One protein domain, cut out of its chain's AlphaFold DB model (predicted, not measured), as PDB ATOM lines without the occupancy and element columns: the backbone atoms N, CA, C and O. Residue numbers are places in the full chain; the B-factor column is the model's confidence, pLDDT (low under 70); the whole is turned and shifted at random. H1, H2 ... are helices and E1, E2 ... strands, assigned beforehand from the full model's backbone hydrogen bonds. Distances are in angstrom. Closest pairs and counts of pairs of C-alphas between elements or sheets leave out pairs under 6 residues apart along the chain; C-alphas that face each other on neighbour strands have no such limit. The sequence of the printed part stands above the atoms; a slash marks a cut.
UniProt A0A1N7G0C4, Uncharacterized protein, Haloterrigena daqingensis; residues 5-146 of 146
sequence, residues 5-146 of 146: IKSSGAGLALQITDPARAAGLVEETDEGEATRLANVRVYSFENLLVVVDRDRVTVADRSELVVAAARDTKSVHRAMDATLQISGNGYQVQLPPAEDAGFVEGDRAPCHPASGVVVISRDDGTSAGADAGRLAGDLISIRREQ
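What this domain is: This is residues 5 to 146 of the 146 residues of an uncharacterized protein of Haloterrigena daqingensis (UniProt A0A1N7G0C4). A single eight-stranded antiparallel sheet, strongly twisted and curled like part of a barrel, wraps round the short helix H1, while the long helices H2 and H3, side by side and running opposite ways, cover the opposite face near E5, E6, E10 and E9. The small hairpin of E3 and E4 lies at one far end of the body, and E4 runs on into E5 of the large sheet. The printed part has 142 residues, with three named helices and ten named strands in the order E1 E2 H1 E3 E4 E5 E6 H2 E7 E8 E9 E10 H3; the large sheet runs E1 E2 E8 E7 E5 E6 E10 E9, and the class is mixed, helices and strands. The whole is compact, with a radius of gyration of the C-alphas of 14.0 A and spans of 43 by 34 by 22 A.

How they stand to each other: In the large sheet, E5, residues 39 to 45, and E6, residues 48 to 53, form a hairpin, with N 43 and O 50 2.9 A apart. E10, residues 117 to 121, is the antiparallel neighbour of E6, with N 49 and O 120 at 2.8 A, and forms a hairpin with the edge strand E9, residues 111 to 114, with N 112 and O 119 at 2.8 A. E7, residues 79 to 87, has staggered pairing: its residues 79 to 83 pair with E5, N 42 and O 80 at 2.8 A, and its residues 84 to 87 with E8, residues 90 to 94, N 85 and O 92 at 2.9 A. E2, residues 11 to 15, is the antiparallel neighbour of E8, with N 93 and O 14 at 3.0 A, and forms a hairpin with the edge strand E1, residues 5 to 8, with N 8 and O 11 at 2.8 A. H2, residues 59 to 73, is on the sheet at a height of 9.8 A, over E5 and E6; E6, H2 and E7 make a split strand-helix-strand unit, two strands of one sheet with a helix between them along the chain and another strand, E5, between them in the sheet, and its crossover is right-handed. H3, residues 127 to 145, is on the sheet at a height of 7.9 A, over E10, and with its residues 135 to 143 alone touches H2 at a shallow tilt of 24 degrees, the closest C-alphas being those of Leu 65 and Leu 139, 6.2 A apart. H1, residues 17 to 22, is on the other face, making three layers, helices on both faces of the sheet; its closest C-alphas with E8 are those of Thr 17 and Tyr 91, 4.5 A apart. E3, residues 26 to 28, and E4, residues 34 to 37, form a hairpin that is a sheet of 2 strands, with N 27 and O 36 at 3.0 A. In H1, H2 and H3 every O i to N i+4 pair is within hydrogen-bond range.

Where its parts are: E1 begins at C-alpha 5 (150.942, 110.401, 126.966). E7, the longest strand, measures 23.3 A, E5 20.0 A and H2 20.8 A. H3, 27.6 A long, ends at C-alpha 145 (143.981, 110.133, 155.616).

The domain as a whole: The two C-alphas farthest apart, those of Glu 31 and Lys 74, are 44.3 A from each other. The link from E8 to E9, residues 95 to 110, is long; the other links are tight. The printed part has no cut, its mean pLDDT is 94.8, and no printed residue is under 70.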
ATOM      1  N   ILE A   5     152.082 109.730 127.584       95.12
ATOM      2  CA  ILE A   5     150.942 110.401 126.966       95.12
ATOM      3  C   ILE A   5     150.889 110.017 125.490       95.12
ATOM      4  O   ILE A   5     151.898 110.069 124.786       95.12
ATOM      5  N   LYS A   6     149.700 109.648 125.021       93.62
ATOM      6  CA  LYS A   6     149.439 109.311 123.621       93.62
ATOM      7  C   LYS A   6     148.360 110.210 123.046       93.62
ATOM      8  O   LYS A   6     147.440 110.615 123.762       93.62
ATOM      9  N   SER A   7     148.441 110.458 121.745       89.88
ATOM     10  CA  SER A   7     147.332 111.058 121.017       89.88
ATOM     11  C   SER A   7     146.184 110.055 120.845       89.88
ATOM     12  O   SER A   7     146.379 108.847 120.670       89.88
ATOM     13  N   SER A   8     144.959 110.556 120.935       84.56
ATOM     14  CA  SER A   8     143.705 109.842 120.726       84.56
ATOM     15  C   SER A   8     142.775 110.719 119.887       84.56
ATOM     16  O   SER A   8     142.919 111.938 119.845       84.56
ATOM     17  N   GLY A   9     141.767 110.125 119.243       77.50
ATOM     18  CA  GLY A   9     140.813 110.878 118.416       77.50
ATOM     19  C   GLY A   9     140.048 111.979 119.170       77.50
ATOM     20  O   GLY A   9     139.474 112.856 118.534       77.50
ATOM     21  N   ALA A  10     140.051 111.945 120.508       76.00
ATOM     22  CA  ALA A  10     139.413 112.922 121.389       76.00
ATOM     23  C   ALA A  10     140.402 113.856 122.126       76.00
ATOM     24  O   ALA A  10     139.980 114.588 123.019       76.00
ATOM     25  N   GLY A  11     141.695 113.833 121.779       88.88
ATOM     26  CA  GLY A  11     142.753 114.592 122.457       88.88
ATOM     27  C   GLY A  11     143.811 113.679 123.076       88.88
ATOM     28  O   GLY A  11     144.095 112.604 122.555       88.88
ATOM     29  N   LEU A  12     144.411 114.095 124.190       94.94
ATOM     30  CA  LEU A  12     145.427 113.298 124.877       94.94
ATOM     31  C   LEU A  12     144.795 112.205 125.745       94.94
ATOM     32  O   LEU A  12     143.755 112.397 126.373       94.94
ATOM     33  N   ALA A  13     145.456 111.053 125.813       96.00
ATOM     34  CA  ALA A  13     145.061 109.935 126.659       96.00
ATOM     35  C   ALA A  13     146.282 109.298 127.329       96.00
ATOM     36  O   ALA A  13     147.420 109.450 126.879       96.00
ATOM     37  N   LEU A  14     146.036 108.534 128.391       96.38
ATOM     38  CA  LEU A  14     147.070 107.779 129.091       96.38
ATOM     39  C   LEU A  14     146.564 106.377 129.415       96.38
ATOM     40  O   LEU A  14     145.467 106.209 129.952       96.38
ATOM     41  N   GLN A  15     147.364 105.360 129.094       96.06
ATOM     42  CA  GLN A  15     147.109 104.006 129.580       96.06
ATOM     43  C   GLN A  15     147.356 103.995 131.091       96.06
ATOM     44  O   GLN A  15     148.416 104.426 131.536       96.06
ATOM     45  N   ILE A  16     146.404 103.510 131.882       96.12
ATOM     46  CA  ILE A  16     146.482 103.530 133.349       96.12
ATOM     47  C   ILE A  16     145.980 102.225 133.973       96.12
ATOM     48  O   ILE A  16     145.443 102.261 135.066       96.12
ATOM     49  N   THR A  17     146.146 101.076 133.312       95.44
ATOM     50  CA  THR A  17     145.585  99.790 133.768       95.44
ATOM     51  C   THR A  17     145.816  99.506 135.258       95.44
ATOM     52  O   THR A  17     144.853  99.419 136.017       95.44
ATOM     53  N   ASP A  18     147.075  99.410 135.696       95.75
ATOM     54  CA  ASP A  18     147.381  99.077 137.092       95.75
ATOM     55  C   ASP A  18     147.053 100.224 138.062       95.75
ATOM     56  O   ASP A  18     146.434  99.952 139.092       95.75
ATOM     57  N   PRO A  19     147.352 101.508 137.753       97.19
ATOM     58  CA  PRO A  19     146.887 102.622 138.579       97.19
ATOM     59  C   PRO A  19     145.361 102.686 138.736       97.19
ATOM     60  O   PRO A  19     144.876 102.977 139.824       97.19
ATOM     61  N   ALA A  20     144.596 102.387 137.684       96.75
ATOM     62  CA  ALA A  20     143.137 102.406 137.710       96.75
ATOM     63  C   ALA A  20     142.572 101.289 138.592       96.75
ATOM     64  O   ALA A  20     141.664 101.548 139.382       96.75
ATOM     65  N   ARG A  21     143.144 100.079 138.513       96.50
ATOM     66  CA  ARG A  21     142.825  98.970 139.425       96.50
ATOM     67  C   ARG A  21     143.163  99.327 140.870       96.50
ATOM     68  O   ARG A  21     142.313  99.211 141.745       96.50
ATOM     69  N   ALA A  22     144.374  99.832 141.113       97.00
ATOM     70  CA  ALA A  22     144.836 100.204 142.450       97.00
ATOM     71  C   ALA A  22     144.001 101.331 143.081       97.00
ATOM     72  O   ALA A  22     143.812 101.356 144.295       97.00
ATOM     73  N   ALA A  23     143.488 102.251 142.264       97.50
ATOM     74  CA  ALA A  23     142.601 103.319 142.701       97.50
ATOM     75  C   ALA A  23     141.120 102.898 142.787       97.50
ATOM     76  O   ALA A  23     140.289 103.703 143.199       97.50
ATOM     77  N   GLY A  24     140.752 101.671 142.397       96.81
ATOM     78  CA  GLY A  24     139.352 101.229 142.370       96.81
ATOM     79  C   GLY A  24     138.483 101.984 141.354       96.81
ATOM     80  O   GLY A  24     137.266 102.081 141.524       96.81
ATOM     81  N   LEU A  25     139.103 102.539 140.306       97.19
ATOM     82  CA  LEU A  25     138.406 103.191 139.188       97.19
ATOM     83  C   LEU A  25     137.805 102.179 138.205       97.19
ATOM     84  O   LEU A  25     137.008 102.549 137.341       97.19
ATOM     85  N   VAL A  26     138.207 100.918 138.328       97.00
ATOM     86  CA  VAL A  26     137.696  99.793 137.557       97.00
ATOM     87  C   VAL A  26     137.330  98.675 138.519       97.00
ATOM     88  O   VAL A  26     138.054  98.431 139.484       97.00
ATOM     89  N   GLU A  27     136.225  97.998 138.235       94.56
ATOM     90  CA  GLU A  27     135.865  96.733 138.878       94.56
ATOM     91  C   GLU A  27     135.835  95.646 137.815       94.56
ATOM     92  O   GLU A  27     135.310  95.859 136.720       94.56
ATOM     93  N   GLU A  28     136.416  94.497 138.133       94.00
ATOM     94  CA  GLU A  28     136.566  93.364 137.226       94.00
ATOM     95  C   GLU A  28     135.903  92.130 137.846       94.00
ATOM     96  O   GLU A  28     135.838  92.004 139.071       94.00
ATOM     97  N   THR A  29     135.396  91.227 137.009       92.69
ATOM     98  CA  THR A  29     135.049  89.864 137.431       92.69
ATOM     99  C   THR A  29     136.315  89.065 137.753       92.69
ATOM    100  O   THR A  29     137.426  89.463 137.395       92.69
ATOM    101  N   ASP A  30     136.153  87.882 138.349       89.56
ATOM    102  CA  ASP A  30     137.259  86.931 138.556       89.56
ATOM    103  C   ASP A  30     137.919  86.482 137.233       89.56
ATOM    104  O   ASP A  30     139.058  86.015 137.222       89.56
ATOM    105  N   GLU A  31     137.224  86.655 136.104       87.56
ATOM    106  CA  GLU A  31     137.706  86.370 134.747       87.56
ATOM    107  C   GLU A  31     138.422  87.577 134.103       87.56
ATOM    108  O   GLU A  31     138.924  87.477 132.982       87.56
ATOM    109  N   GLY A  32     138.505  88.713 134.806       83.44
ATOM    110  CA  GLY A  32     139.165  89.935 134.336       83.44
ATOM    111  C   GLY A  32     138.308  90.803 133.411       83.44
ATOM    112  O   GLY A  32     138.837  91.699 132.753       83.44
ATOM    113  N   GLU A  33     136.998  90.556 133.340       88.88
ATOM    114  CA  GLU A  33     136.074  91.375 132.553       88.88
ATOM    115  C   GLU A  33     135.622  92.599 133.356       88.88
ATOM    116  O   GLU A  33     135.146  92.471 134.484       88.88
ATOM    117  N   ALA A  34     135.738  93.797 132.776       91.62
ATOM    118  CA  ALA A  34     135.320  95.029 133.436       91.62
ATOM    119  C   ALA A  34     133.794  95.074 133.634       91.62
ATOM    120  O   ALA A  34     133.035  95.188 132.675       91.62
ATOM    121  N   THR A  35     133.350  95.072 134.889       94.19
ATOM    122  CA  THR A  35     131.938  95.260 135.270       94.19
ATOM    123  C   THR A  35     131.602  96.723 135.529       94.19
ATOM    124  O   THR A  35     130.448  97.132 135.382       94.19
ATOM    125  N   ARG A  36     132.609  97.537 135.871       94.81
ATOM    126  CA  ARG A  36     132.467  98.981 136.081       94.81
ATOM    127  C   ARG A  36     133.695  99.733 135.586       94.81
ATOM    128  O   ARG A  36     134.823  99.377 135.910       94.81
ATOM    129  N   LEU A  37     133.446 100.842 134.892       96.38
ATOM    130  CA  LEU A  37     134.424 101.883 134.581       96.38
ATOM    131  C   LEU A  37     133.941 103.190 135.217       96.38
ATOM    132  O   LEU A  37     132.808 103.606 134.973       96.38
ATOM    133  N   ALA A  38     134.762 103.819 136.055       96.19
ATOM    134  CA  ALA A  38     134.363 105.034 136.761       96.19
ATOM    135  C   ALA A  38     134.123 106.217 135.805       96.19
ATOM    136  O   ALA A  38     134.881 106.450 134.857       96.19
ATOM    137  N   ASN A  39     133.101 107.023 136.115       95.88
ATOM    138  CA  ASN A  39     132.987 108.374 135.579       95.88
ATOM    139  C   ASN A  39     133.951 109.264 136.355       95.88
ATOM    140  O   ASN A  39     133.817 109.425 137.570       95.88
ATOM    141  N   VAL A  40     134.919 109.856 135.667       97.69
ATOM    142  CA  VAL A  40     135.965 110.634 136.324       97.69
ATOM    143  C   VAL A  40     135.849 112.114 136.005       97.69
ATOM    144  O   VAL A  40     135.257 112.529 135.009       97.69
ATOM    145  N   ARG A  41     136.422 112.934 136.880       97.81
ATOM    146  CA  ARG A  41     136.708 114.338 136.606       97.81
ATOM    147  C   ARG A  41     138.210 114.538 136.653       97.81
ATOM    148  O   ARG A  41     138.848 114.142 137.626       97.81
ATOM    149  N   VAL A  42     138.745 115.149 135.605       97.88
ATOM    150  CA  VAL A  42     140.160 115.486 135.475       97.88
ATOM    151  C   VAL A  42     140.315 116.972 135.757       97.88
ATOM    152  O   VAL A  42     139.740 117.797 135.047       97.88
ATOM    153  N   TYR A  43     141.071 117.301 136.797       97.94
ATOM    154  CA  TYR A  43     141.499 118.664 137.100       97.94
ATOM    155  C   TYR A  43     142.906 118.883 136.566       97.94
ATOM    156  O   TYR A  43     143.763 118.020 136.765       97.94
ATOM    157  N   SER A  44     143.142 120.025 135.924       97.56
ATOM    158  CA  SER A  44     144.453 120.402 135.409       97.56
ATOM    159  C   SER A  44     145.089 121.553 136.179       97.56
ATOM    160  O   SER A  44     144.472 122.590 136.451       97.56
ATOM    161  N   PHE A  45     146.364 121.345 136.477       97.69
ATOM    162  CA  PHE A  45     147.287 122.261 137.124       97.69
ATOM    163  C   PHE A  45     148.606 122.213 136.345       97.69
ATOM    164  O   PHE A  45     148.867 121.255 135.620       97.69
ATOM    165  N   GLU A  46     149.452 123.216 136.516       96.25
ATOM    166  CA  GLU A  46     150.776 123.261 135.895       96.25
ATOM    167  C   GLU A  46     151.570 121.968 136.196       96.25
ATOM    168  O   GLU A  46     151.871 121.673 137.355       96.25
ATOM    169  N   ASN A  47     151.882 121.182 135.156       96.50
ATOM    170  CA  ASN A  47     152.585 119.886 135.197       96.50
ATOM    171  C   ASN A  47     151.900 118.754 135.994       96.50
ATOM    172  O   ASN A  47     152.531 117.729 136.285       96.50
ATOM    173  N   LEU A  48     150.613 118.892 136.332       98.00
ATOM    174  CA  LEU A  48     149.898 117.945 137.188       98.00
ATOM    175  C   LEU A  48     148.423 117.793 136.783       98.00
ATOM    176  O   LEU A  48     147.701 118.769 136.586       98.00
ATOM    177  N   LEU A  49     147.942 116.552 136.739       98.25
ATOM    178  CA  LEU A  49     146.525 116.227 136.592       98.25
ATOM    179  C   LEU A  49     146.032 115.441 137.803       98.25
ATOM    180  O   LEU A  49     146.705 114.529 138.282       98.25
ATOM    181  N   VAL A  50     144.819 115.742 138.260       98.25
ATOM    182  CA  VAL A  50     144.146 114.987 139.324       98.25
ATOM    183  C   VAL A  50     142.882 114.360 138.749       98.25
ATOM    184  O   VAL A  50     141.931 115.065 138.406       98.25
ATOM    185  N   VAL A  51     142.878 113.033 138.618       98.31
ATOM    186  CA  VAL A  51     141.748 112.234 138.127       98.31
ATOM    187  C   VAL A  51     140.976 111.691 139.323       98.31
ATOM    188  O   VAL A  51     141.553 111.005 140.161       98.31
ATOM    189  N   VAL A  52     139.677 111.979 139.404       98.25
ATOM    190  CA  VAL A  52     138.842 111.639 140.569       98.25
ATOM    191  C   VAL A  52     137.578 110.902 140.139       98.25
ATOM    192  O   VAL A  52     136.867 111.403 139.267       98.25
ATOM    193  N   ASP A  53     137.266 109.770 140.776       97.94
ATOM    194  CA  ASP A  53     135.971 109.081 140.668       97.94
ATOM    195  C   ASP A  53     134.865 109.997 141.203       97.94
ATOM    196  O   ASP A  53     134.800 110.309 142.396       97.94
ATOM    197  N   ARG A  54     133.992 110.449 140.303       96.81
ATOM    198  CA  ARG A  54     132.932 111.408 140.623       96.81
ATOM    199  C   ARG A  54     131.847 110.828 141.513       96.81
ATOM    200  O   ARG A  54     131.170 111.600 142.189       96.81
ATOM    201  N   ASP A  55     131.669 109.517 141.453       95.31
ATOM    202  CA  ASP A  55     130.562 108.827 142.098       95.31
ATOM    203  C   ASP A  55     130.953 108.370 143.509       95.31
ATOM    204  O   ASP A  55     130.083 108.181 144.358       95.31
ATOM    205  N   ARG A  56     132.259 108.201 143.773       95.50
ATOM    206  CA  ARG A  56     132.771 107.634 145.034       95.50
ATOM    207  C   ARG A  56     133.581 108.587 145.903       95.50
ATOM    208  O   ARG A  56     133.661 108.353 147.104       95.50
ATOM    209  N   VAL A  57     134.175 109.638 145.341       97.38
ATOM    210  CA  VAL A  57     134.899 110.644 146.134       97.38
ATOM    211  C   VAL A  57     133.967 111.806 146.440       97.38
ATOM    212  O   VAL A  57     133.356 112.383 145.535       97.38
ATOM    213  N   THR A  58     133.849 112.161 147.721       97.25
ATOM    214  CA  THR A  58     132.934 113.226 148.135       97.25
ATOM    215  C   THR A  58     133.373 114.578 147.577       97.25
ATOM    216  O   THR A  58     134.534 114.809 147.224       97.25
ATOM    217  N   VAL A  59     132.433 115.521 147.495       96.12
ATOM    218  CA  VAL A  59     132.760 116.887 147.067       96.12
ATOM    219  C   VAL A  59     133.761 117.538 148.025       96.12
ATOM    220  O   VAL A  59     134.641 118.243 147.544       96.12
ATOM    221  N   ALA A  60     133.651 117.283 149.334       97.12
ATOM    222  CA  ALA A  60     134.543 117.848 150.345       97.12
ATOM    223  C   ALA A  60     135.989 117.366 150.150       97.12
ATOM    224  O   ALA A  60     136.881 118.193 149.966       97.12
ATOM    225  N   ASP A  61     136.186 116.050 150.058       97.62
ATOM    226  CA  ASP A  61     137.505 115.428 149.868       97.62
ATOM    227  C   ASP A  61     138.162 115.898 148.569       97.62
ATOM    228  O   ASP A  61     139.330 116.286 148.519       97.62
ATOM    229  N   ARG A  62     137.372 115.937 147.490       95.88
ATOM    230  CA  ARG A  62     137.828 116.425 146.190       95.88
ATOM    231  C   ARG A  62     138.220 117.900 146.237       95.88
ATOM    232  O   ARG A  62     139.194 118.288 145.601       95.88
ATOM    233  N   SER A  63     137.451 118.728 146.942       96.25
ATOM    234  CA  SER A  63     137.756 120.150 147.107       96.25
ATOM    235  C   SER A  63     139.057 120.361 147.873       96.25
ATOM    236  O   SER A  63     139.831 121.234 147.486       96.25
ATOM    237  N   GLU A  64     139.330 119.558 148.899       97.44
ATOM    238  CA  GLU A  64     140.595 119.612 149.636       97.44
ATOM    239  C   GLU A  64     141.795 119.312 148.726       97.44
ATOM    240  O   GLU A  64     142.728 120.115 148.666       97.44
ATOM    241  N   LEU A  65     141.725 118.239 147.931       97.56
ATOM    242  CA  LEU A  65     142.778 117.888 146.969       97.56
ATOM    243  C   LEU A  65     143.014 118.998 145.936       97.56
ATOM    244  O   LEU A  65     144.156 119.342 145.636       97.56
ATOM    245  N   VAL A  66     141.937 119.588 145.407       96.81
ATOM    246  CA  VAL A  66     142.025 120.690 144.436       96.81
ATOM    247  C   VAL A  66     142.648 121.936 145.065       96.81
ATOM    248  O   VAL A  66     143.468 122.587 144.423       96.81
ATOM    249  N   VAL A  67     142.289 122.271 146.307       97.56
ATOM    250  CA  VAL A  67     142.860 123.424 147.022       97.56
ATOM    251  C   VAL A  67     144.341 123.210 147.321       97.56
ATOM    252  O   VAL A  67     145.120 124.147 147.149       97.56
ATOM    253  N   ALA A  68     144.735 122.006 147.743       97.38
ATOM    254  CA  ALA A  68     146.134 121.667 147.983       97.38
ATOM    255  C   ALA A  68     146.960 121.793 146.693       97.38
ATOM    256  O   ALA A  68     147.926 122.554 146.656       97.38
ATOM    257  N   ALA A  69     146.505 121.164 145.604       96.62
ATOM    258  CA  ALA A  69     147.164 121.252 144.305       96.62
ATOM    259  C   ALA A  69     147.274 122.706 143.815       96.62
ATOM    260  O   ALA A  69     148.360 123.155 143.459       96.62
ATOM    261  N   ALA A  70     146.180 123.474 143.879       97.06
ATOM    262  CA  ALA A  70     146.146 124.868 143.433       97.06
ATOM    263  C   ALA A  70     147.120 125.772 144.196       97.06
ATOM    264  O   ALA A  70     147.658 126.723 143.627       97.06
ATOM    265  N   ARG A  71     147.317 125.524 145.496       95.94
ATOM    266  CA  ARG A  71     148.230 126.317 146.329       95.94
ATOM    267  C   ARG A  71     149.684 126.090 145.941       95.94
ATOM    268  O   ARG A  71     150.424 127.069 145.835       95.94
ATOM    269  N   ASP A  72     150.056 124.842 145.680       95.19
ATOM    270  CA  ASP A  72     151.446 124.478 145.411       95.19
ATOM    271  C   ASP A  72     151.847 124.758 143.962       95.19
ATOM    272  O   ASP A  72     152.930 125.291 143.713       95.19
ATOM    273  N   THR A  73     150.952 124.516 143.002       94.50
ATOM    274  CA  THR A  73     151.203 124.843 141.588       94.50
ATOM    275  C   THR A  73     150.890 126.297 141.240       94.50
ATOM    276  O   THR A  73     151.243 126.758 140.154       94.50
ATOM    277  N   LYS A  74     150.183 127.021 142.121       94.50
ATOM    278  CA  LYS A  74     149.651 128.376 141.880       94.50
ATOM    279  C   LYS A  74     148.819 128.484 140.596       94.50
ATOM    280  O   LYS A  74     148.773 129.543 139.971       94.50
ATOM    281  N   SER A  75     148.161 127.400 140.196       92.81
ATOM    282  CA  SER A  75     147.386 127.314 138.957       92.81
ATOM    283  C   SER A  75     146.107 126.514 139.166       92.81
ATOM    284  O   SER A  75     146.044 125.650 140.026       92.81
ATOM    285  N   VAL A  76     145.074 126.819 138.382       93.31
ATOM    286  CA  VAL A  76     143.903 125.962 138.150       93.31
ATOM    287  C   VAL A  76     143.448 126.284 136.736       93.31
ATOM    288  O   VAL A  76     142.947 127.386 136.503       93.31
ATOM    289  N   HIS A  77     143.652 125.375 135.783       92.50
ATOM    290  CA  HIS A  77     143.309 125.672 134.391       92.50
ATOM    291  C   HIS A  77     141.867 125.273 134.095       92.50
ATOM    292  O   HIS A  77     141.011 126.138 133.902       92.50
ATOM    293  N   ARG A  78     141.570 123.968 134.067       91.88
ATOM    294  CA  ARG A  78     140.229 123.448 133.773       91.88
ATOM    295  C   ARG A  78     139.924 122.197 134.584       91.88
ATOM    296  O   ARG A  78     140.805 121.462 135.017       91.88
ATOM    297  N   ALA A  79     138.634 121.946 134.760       94.88
ATOM    298  CA  ALA A  79     138.121 120.678 135.245       94.88
ATOM    299  C   ALA A  79     137.157 120.131 134.199       94.88
ATOM    300  O   ALA A  79     136.199 120.815 133.834       94.88
ATOM    301  N   MET A  80     137.404 118.921 133.706       96.19
ATOM    302  CA  MET A  80     136.579 118.307 132.668       96.19
ATOM    303  C   MET A  80     136.177 116.895 133.066       96.19
ATOM    304  O   MET A  80     136.964 116.143 133.640       96.19
ATOM    305  N   ASP A  81     134.929 116.551 132.773       96.25
ATOM    306  CA  ASP A  81     134.452 115.184 132.929       96.25
ATOM    307  C   ASP A  81     135.069 114.307 131.836       96.25
ATOM    308  O   ASP A  81     135.186 114.719 130.681       96.25
ATOM    309  N   ALA A  82     135.471 113.100 132.216       94.19
ATOM    310  CA  ALA A  82     136.047 112.108 131.326       94.19
ATOM    311  C   ALA A  82     135.620 110.699 131.759       94.19
ATOM    312  O   ALA A  82     135.019 110.491 132.814       94.19
ATOM    313  N   THR A  83     135.935 109.717 130.927       88.00
ATOM    314  CA  THR A  83     135.598 108.311 131.160       88.00
ATOM    315  C   THR A  83     136.844 107.454 131.039       88.00
ATOM    316  O   THR A  83     137.688 107.710 130.170       88.00
ATOM    317  N   LEU A  84     136.932 106.399 131.851       94.38
ATOM    318  CA  LEU A  84     137.826 105.292 131.531       94.38
ATOM    319  C   LEU A  84     137.276 104.503 130.341       94.38
ATOM    320  O   LEU A  84     136.066 104.403 130.141       94.38
ATOM    321  N   GLN A  85     138.179 103.953 129.541       93.75
ATOM    322  CA  GLN A  85     137.863 103.153 128.366       93.75
ATOM    323  C   GLN A  85     138.745 101.910 128.337       93.75
ATOM    324  O   GLN A  85     139.906 101.952 128.750       93.75
ATOM    325  N   ILE A  86     138.210 100.823 127.790       93.19
ATOM    326  CA  ILE A  86     139.004  99.644 127.444       93.19
ATOM    327  C   ILE A  86     139.790  99.973 126.170       93.19
ATOM    328  O   ILE A  86     139.224 100.421 125.174       93.19
ATOM    329  N   SER A  87     141.106  99.785 126.212       87.38
ATOM    330  CA  SER A  87     142.012 100.036 125.091       87.38
ATOM    331  C   SER A  87     143.132  99.003 125.081       87.38
ATOM    332  O   SER A  87     143.946  98.941 126.009       87.38
ATOM    333  N   GLY A  88     143.210  98.236 123.993       87.12
ATOM    334  CA  GLY A  88     144.118  97.096 123.894       87.12
ATOM    335  C   GLY A  88     143.815  96.082 124.997       87.12
ATOM    336  O   GLY A  88     142.667  95.698 125.180       87.12
ATOM    337  N   ASN A  89     144.840  95.708 125.765       86.38
ATOM    338  CA  ASN A  89     144.740  94.721 126.848       86.38
ATOM    339  C   ASN A  89     144.536  95.360 128.237       86.38
ATOM    340  O   ASN A  89     144.969  94.804 129.244       86.38
ATOM    341  N   GLY A  90     143.968  96.564 128.318       93.06
ATOM    342  CA  GLY A  90     143.766  97.223 129.606       93.06
ATOM    343  C   GLY A  90     142.972  98.515 129.517       93.06
ATOM    344  O   GLY A  90     142.159  98.691 128.611       93.06
ATOM    345  N   TYR A  91     143.226  99.429 130.450       95.19
ATOM    346  CA  TYR A  91     142.424 100.639 130.617       95.19
ATOM    347  C   TYR A  91     143.199 101.893 130.247       95.19
ATOM    348  O   TYR A  91     144.387 102.033 130.551       95.19
ATOM    349  N   GLN A  92     142.492 102.836 129.638       95.44
ATOM    350  CA  GLN A  92     142.972 104.186 129.399       95.44
ATOM    351  C   GLN A  92     142.003 105.209 129.978       95.44
ATOM    352  O   GLN A  92     140.800 104.963 130.058       95.44
ATOM    353  N   VAL A  93     142.529 106.378 130.315       96.19
ATOM    354  CA  VAL A  93     141.736 107.562 130.641       96.19
ATOM    355  C   VAL A  93     141.954 108.614 129.562       96.19
ATOM    356  O   VAL A  93     143.079 108.817 129.095       96.19
ATOM    357  N   GLN A  94     140.869 109.263 129.152       95.12
ATOM    358  CA  GLN A  94     140.940 110.460 128.318       95.12
ATOM    359  C   GLN A  94     141.322 111.649 129.199       95.12
ATOM    360  O   GLN A  94     140.766 111.822 130.286       95.12
ATOM    361  N   LEU A  95     142.238 112.486 128.725       95.06
ATOM    362  CA  LEU A  95     142.748 113.641 129.454       95.06
ATOM    363  C   LEU A  95     142.488 114.937 128.667       95.06
ATOM    364  O   LEU A  95     143.436 115.574 128.208       95.06
ATOM    365  N   PRO A  96     141.219 115.369 128.521       91.94
ATOM    366  CA  PRO A  96     140.892 116.577 127.768       91.94
ATOM    367  C   PRO A  96     141.675 117.835 128.188       91.94
ATOM    368  O   PRO A  96     142.065 118.584 127.299       91.94
ATOM    369  N   PRO A  97     141.947 118.088 129.491       92.44
ATOM    370  CA  PRO A  97     142.649 119.298 129.901       92.44
ATOM    371  C   PRO A  97     144.170 119.092 130.066       92.44
ATOM    372  O   PRO A  97     144.817 119.885 130.746       92.44
ATOM    373  N   ALA A  98     144.747 118.018 129.510       93.94
ATOM    374  CA  ALA A  98     146.175 117.709 129.653       93.94
ATOM    375  C   ALA A  98     147.090 118.760 129.015       93.94
ATOM    376  O   ALA A  98     148.098 119.126 129.614       93.94
ATOM    377  N   GLU A  99     146.721 119.284 127.847       94.19
ATOM    378  CA  GLU A  99     147.508 120.321 127.169       94.19
ATOM    379  C   GLU A  99     147.555 121.618 127.988       94.19
ATOM    380  O   GLU A  99     148.605 122.247 128.081       94.19
ATOM    381  N   ASP A 100     146.452 121.980 128.662       93.44
ATOM    382  CA  ASP A 100     146.413 123.143 129.561       93.44
ATOM    383  C   ASP A 100     147.356 122.972 130.772       93.44
ATOM    384  O   ASP A 100     147.799 123.964 131.336       93.44
ATOM    385  N   ALA A 101     147.656 121.728 131.170       94.38
ATOM    386  CA  ALA A 101     148.626 121.382 132.216       94.38
ATOM    387  C   ALA A 101     150.070 121.243 131.692       94.38
ATOM    388  O   ALA A 101     150.960 120.848 132.446       94.38
ATOM    389  N   GLY A 102     150.309 121.520 130.406       94.25
ATOM    390  CA  GLY A 102     151.630 121.445 129.783       94.25
ATOM    391  C   GLY A 102     152.052 120.048 129.319       94.25
ATOM    392  O   GLY A 102     153.202 119.881 128.916       94.25
ATOM    393  N   PHE A 103     151.160 119.051 129.352       95.81
ATOM    394  CA  PHE A 103     151.458 117.723 128.808       95.81
ATOM    395  C   PHE A 103     151.371 117.724 127.284       95.81
ATOM    396  O   PHE A 103     150.448 118.295 126.699       95.81
ATOM    397  N   VAL A 104     152.287 116.997 126.652       95.00
ATOM    398  CA  VAL A 104     152.281 116.727 125.210       95.00
ATOM    399  C   VAL A 104     152.439 115.234 124.929       95.00
ATOM    400  O   VAL A 104     152.819 114.451 125.801       95.00
ATOM    401  N   GLU A 105     152.132 114.817 123.702       95.38
ATOM    402  CA  GLU A 105     152.367 113.440 123.264       95.38
ATOM    403  C   GLU A 105     153.836 113.027 123.461       95.38
ATOM    404  O   GLU A 105     154.761 113.768 123.129       95.38
ATOM    405  N   GLY A 106     154.041 111.826 124.005       94.31
ATOM    406  CA  GLY A 106     155.361 111.274 124.311       94.31
ATOM    407  C   GLY A 106     155.888 111.602 125.710       94.31
ATOM    408  O   GLY A 106     156.815 110.922 126.164       94.31
ATOM    409  N   ASP A 107     155.289 112.561 126.428       95.06
ATOM    410  CA  ASP A 107     155.685 112.875 127.804       95.06
ATOM    411  C   ASP A 107     155.534 111.655 128.711       95.06
ATOM    412  O   ASP A 107     154.537 110.924 128.657       95.06
ATOM    413  N   ARG A 108     156.514 111.449 129.597       95.56
ATOM    414  CA  ARG A 108     156.388 110.452 130.660       95.56
ATOM    415  C   ARG A 108     155.445 111.002 131.722       95.56
ATOM    416  O   ARG A 108     155.624 112.109 132.218       95.56
ATOM    417  N   ALA A 109     154.465 110.191 132.094       96.25
ATOM    418  CA  ALA A 109     153.402 110.578 133.006       96.25
ATOM    419  C   ALA A 109     153.273 109.552 134.146       96.25
ATOM    420  O   ALA A 109     152.411 108.665 134.099       96.25
ATOM    421  N   PRO A 110     154.165 109.593 135.160       96.69
ATOM    422  CA  PRO A 110     154.007 108.786 136.363       96.69
ATOM    423  C   PRO A 110     152.615 108.949 136.978       96.69
ATOM    424  O   PRO A 110     152.116 110.060 137.148       96.69
ATOM    425  N   CYS A 111     152.000 107.815 137.306       97.62
ATOM    426  CA  CYS A 111     150.673 107.745 137.900       97.62
ATOM    427  C   CYS A 111     150.789 107.312 139.358       97.62
ATOM    428  O   CYS A 111     151.412 106.291 139.656       97.62
ATOM    429  N   HIS A 112     150.130 108.052 140.240       97.69
ATOM    430  CA  HIS A 112     150.145 107.841 141.679       97.69
ATOM    431  C   HIS A 112     148.710 107.546 142.130       97.69
ATOM    432  O   HIS A 112     147.878 108.453 142.115       97.69
ATOM    433  N   PRO A 113     148.365 106.282 142.434       98.00
ATOM    434  CA  PRO A 113     146.999 105.903 142.783       98.00
ATOM    435  C   PRO A 113     146.705 105.994 144.292       98.00
ATOM    436  O   PRO A 113     147.546 105.674 145.140       98.00
ATOM    437  N   ALA A 114     145.465 106.364 144.609       97.88
ATOM    438  CA  ALA A 114     144.803 106.251 145.910       97.88
ATOM    439  C   ALA A 114     143.318 105.910 145.703       97.88
ATOM    440  O   ALA A 114     142.818 105.951 144.584       97.88
ATOM    441  N   SER A 115     142.589 105.576 146.769       97.62
ATOM    442  CA  SER A 115     141.178 105.177 146.655       97.62
ATOM    443  C   SER A 115     140.328 106.248 145.949       97.62
ATOM    444  O   SER A 115     140.174 107.366 146.441       97.62
ATOM    445  N   GLY A 116     139.791 105.921 144.773       97.69
ATOM    446  CA  GLY A 116     139.002 106.813 143.922       97.69
ATOM    447  C   GLY A 116     139.786 107.935 143.231       97.69
ATOM    448  O   GLY A 116     139.162 108.806 142.629       97.69
ATOM    449  N   VAL A 117     141.123 107.957 143.308       98.31
ATOM    450  CA  VAL A 117     141.956 109.049 142.774       98.31
ATOM    451  C   VAL A 117     143.207 108.512 142.081       98.31
ATOM    452  O   VAL A 117     143.908 107.651 142.605       98.31
ATOM    453  N   VAL A 118     143.545 109.075 140.924       98.50
ATOM    454  CA  VAL A 118     144.869 108.924 140.306       98.50
ATOM    455  C   VAL A 118     145.435 110.313 140.051       98.50
ATOM    456  O   VAL A 118     144.852 111.099 139.304       98.50
ATOM    457  N   VAL A 119     146.578 110.617 140.659       98.38
ATOM    458  CA  VAL A 119     147.331 111.835 140.353       98.38
ATOM    459  C   VAL A 119     148.374 111.504 139.291       98.38
ATOM    460  O   VAL A 119     149.091 110.511 139.405       98.38
ATOM    461  N   ILE A 120     148.443 112.317 138.245       98.06
ATOM    462  CA  ILE A 120     149.372 112.153 137.129       98.06
ATOM    463  C   ILE A 120     150.300 113.362 137.133       98.06
ATOM    464  O   ILE A 120     149.854 114.491 136.948       98.06
ATOM    465  N   SER A 121     151.588 113.129 137.344       97.25
ATOM    466  CA  SER A 121     152.619 114.167 137.271       97.25
ATOM    467  C   SER A 121     153.340 114.088 135.934       97.25
ATOM    468  O   SER A 121     153.545 112.986 135.422       97.25
ATOM    469  N   ARG A 122     153.778 115.220 135.390       95.75
ATOM    470  CA  ARG A 122     154.681 115.239 134.236       95.75
ATOM    471  C   ARG A 122     156.112 114.940 134.688       95.75
ATOM    472  O   ARG A 122     156.592 115.547 135.638       95.75
ATOM    473  N   ASP A 123     156.792 114.012 134.021       93.38
ATOM    474  CA  ASP A 123     158.217 113.714 134.224       93.38
ATOM    475  C   ASP A 123     158.987 114.023 132.937       93.38
ATOM    476  O   ASP A 123     159.145 113.178 132.053       93.38
ATOM    477  N   ASP A 124     159.443 115.266 132.827       87.75
ATOM    478  CA  ASP A 124     160.216 115.787 131.696       87.75
ATOM    479  C   ASP A 124     161.726 115.884 132.002       87.75
ATOM    480  O   ASP A 124     162.497 116.430 131.213       87.75
ATOM    481  N   GLY A 125     162.166 115.351 133.149       88.00
ATOM    482  CA  GLY A 125     163.551 115.444 133.616       88.00
ATOM    483  C   GLY A 125     163.966 116.826 134.140       88.00
ATOM    484  O   GLY A 125     165.151 117.032 134.410       88.00
ATOM    485  N   THR A 126     163.031 117.767 134.297       92.06
ATOM    486  CA  THR A 126     163.295 119.095 134.868       92.06
ATOM    487  C   THR A 126     162.987 119.149 136.367       92.06
ATOM    488  O   THR A 126     162.384 118.241 136.944       92.06
ATOM    489  N   SER A 127     163.372 120.250 137.022       92.50
ATOM    490  CA  SER A 127     162.965 120.511 138.407       92.50
ATOM    491  C   SER A 127     161.448 120.645 138.548       92.50
ATOM    492  O   SER A 127     160.904 120.182 139.542       92.50
ATOM    493  N   ALA A 128     160.760 121.208 137.549       91.25
ATOM    494  CA  ALA A 128     159.305 121.348 137.575       91.25
ATOM    495  C   ALA A 128     158.609 119.977 137.558       91.25
ATOM    496  O   ALA A 128     157.689 119.746 138.341       91.25
ATOM    497  N   GLY A 129     159.098 119.037 136.741       90.56
ATOM    498  CA  GLY A 129     158.603 117.660 136.746       90.56
ATOM    499  C   GLY A 129     158.886 116.928 138.065       90.56
ATOM    500  O   GLY A 129     158.019 116.238 138.605       90.56
ATOM    501  N   ALA A 130     160.074 117.130 138.648       93.50
ATOM    502  CA  ALA A 130     160.404 116.575 139.963       93.50
ATOM    503  C   ALA A 130     159.506 117.138 141.083       93.50
ATOM    504  O   ALA A 130     159.085 116.393 141.971       93.50
ATOM    505  N   ASP A 131     159.186 118.432 141.033       95.75
ATOM    506  CA  ASP A 131     158.274 119.098 141.969       95.75
ATOM    507  C   ASP A 131     156.845 118.564 141.825       95.75
ATOM    508  O   ASP A 131     156.223 118.210 142.827       95.75
ATOM    509  N   ALA A 132     156.361 118.397 140.590       95.38
ATOM    510  CA  ALA A 132     155.060 117.790 140.316       95.38
ATOM    511  C   ALA A 132     154.975 116.345 140.836       95.38
ATOM    512  O   ALA A 132     153.956 115.944 141.397       95.38
ATOM    513  N   GLY A 133     156.051 115.563 140.694       96.06
ATOM    514  CA  GLY A 133     156.134 114.208 141.241       96.06
ATOM    515  C   GLY A 133     156.065 114.168 142.772       96.06
ATOM    516  O   GLY A 133     155.390 113.300 143.327       96.06
ATOM    517  N   ARG A 134     156.716 115.118 143.458       97.19
ATOM    518  CA  ARG A 134     156.627 115.259 144.923       97.19
ATOM    519  C   ARG A 134     155.217 115.641 145.364       97.19
ATOM    520  O   ARG A 134     154.638 114.938 146.186       97.19
ATOM    521  N   LEU A 135     154.643 116.664 144.732       97.75
ATOM    522  CA  LEU A 135     153.276 117.108 144.999       97.75
ATOM    523  C   LEU A 135     152.257 115.981 144.785       97.75
ATOM    524  O   LEU A 135     151.332 115.816 145.577       97.75
ATOM    525  N   ALA A 136     152.434 115.156 143.752       97.69
ATOM    526  CA  ALA A 136     151.575 113.998 143.549       97.69
ATOM    527  C   ALA A 136     151.616 113.022 144.738       97.69
ATOM    528  O   ALA A 136     150.571 112.517 145.146       97.69
ATOM    529  N   GLY A 137     152.791 112.794 145.331       97.31
ATOM    530  CA  GLY A 137     152.933 111.997 146.552       97.31
ATOM    531  C   GLY A 137     152.220 112.610 147.762       97.31
ATOM    532  O   GLY A 137     151.558 111.889 148.515       97.31
ATOM    533  N   ASP A 138     152.295 113.930 147.915       97.88
ATOM    534  CA  ASP A 138     151.646 114.654 149.014       97.88
ATOM    535  C   ASP A 138     150.115 114.577 148.906       97.88
ATOM    536  O   ASP A 138     149.442 114.201 149.868       97.88
ATOM    537  N   LEU A 139     149.555 114.804 147.713       98.06
ATOM    538  CA  LEU A 139     148.112 114.677 147.461       98.06
ATOM    539  C   LEU A 139     147.593 113.258 147.723       98.06
ATOM    540  O   LEU A 139     146.491 113.069 148.241       98.06
ATOM    541  N   ILE A 140     148.392 112.246 147.386       97.88
ATOM    542  CA  ILE A 140     148.060 110.848 147.668       97.88
ATOM    543  C   ILE A 140     148.121 110.540 149.162       97.88
ATOM    544  O   ILE A 140     147.341 109.714 149.638       97.88
ATOM    545  N   SER A 141     148.993 111.214 149.909       97.75
ATOM    546  CA  SER A 141     149.046 111.098 151.368       97.75
ATOM    547  C   SER A 141     147.799 111.711 152.006       97.75
ATOM    548  O   SER A 141     147.132 111.015 152.766       97.75
ATOM    549  N   ILE A 142     147.391 112.916 151.578       96.88
ATOM    550  CA  ILE A 142     146.119 113.544 151.992       96.88
ATOM    551  C   ILE A 142     144.946 112.595 151.731       96.88
ATOM    552  O   ILE A 142     144.157 112.306 152.628       96.88
ATOM    553  N   ARG A 143     144.851 112.034 150.517       97.25
ATOM    554  CA  ARG A 143     143.735 111.144 150.163       97.25
ATOM    555  C   ARG A 143     143.675 109.879 151.025       97.25
ATOM    556  O   ARG A 143     142.592 109.325 151.179       97.25
ATOM    557  N   ARG A 144     144.800 109.388 151.548       95.25
ATOM    558  CA  ARG A 144     144.843 108.191 152.410       95.25
ATOM    559  C   ARG A 144     144.403 108.463 153.847       95.25
ATOM    560  O   ARG A 144     144.084 107.507 154.546       95.25
ATOM    561  N   GLU A 145     144.416 109.718 154.277       95.06
ATOM    562  CA  GLU A 145     143.981 110.133 155.616       95.06
ATOM    563  C   GLU A 145     142.469 110.414 155.693       95.06
ATOM    564  O   GLU A 145     141.923 110.482 156.794       95.06
ATOM    565  N   GLN A 146     141.808 110.532 154.534       89.69
ATOM    566  CA  GLN A 146     140.355 110.679 154.357       89.69
ATOM    567  C   GLN A 146     139.639 109.321 154.289       89.69
ATOM    568  O   GLN A 146     138.700 109.103 155.084       89.69
TER     569      GLN A 146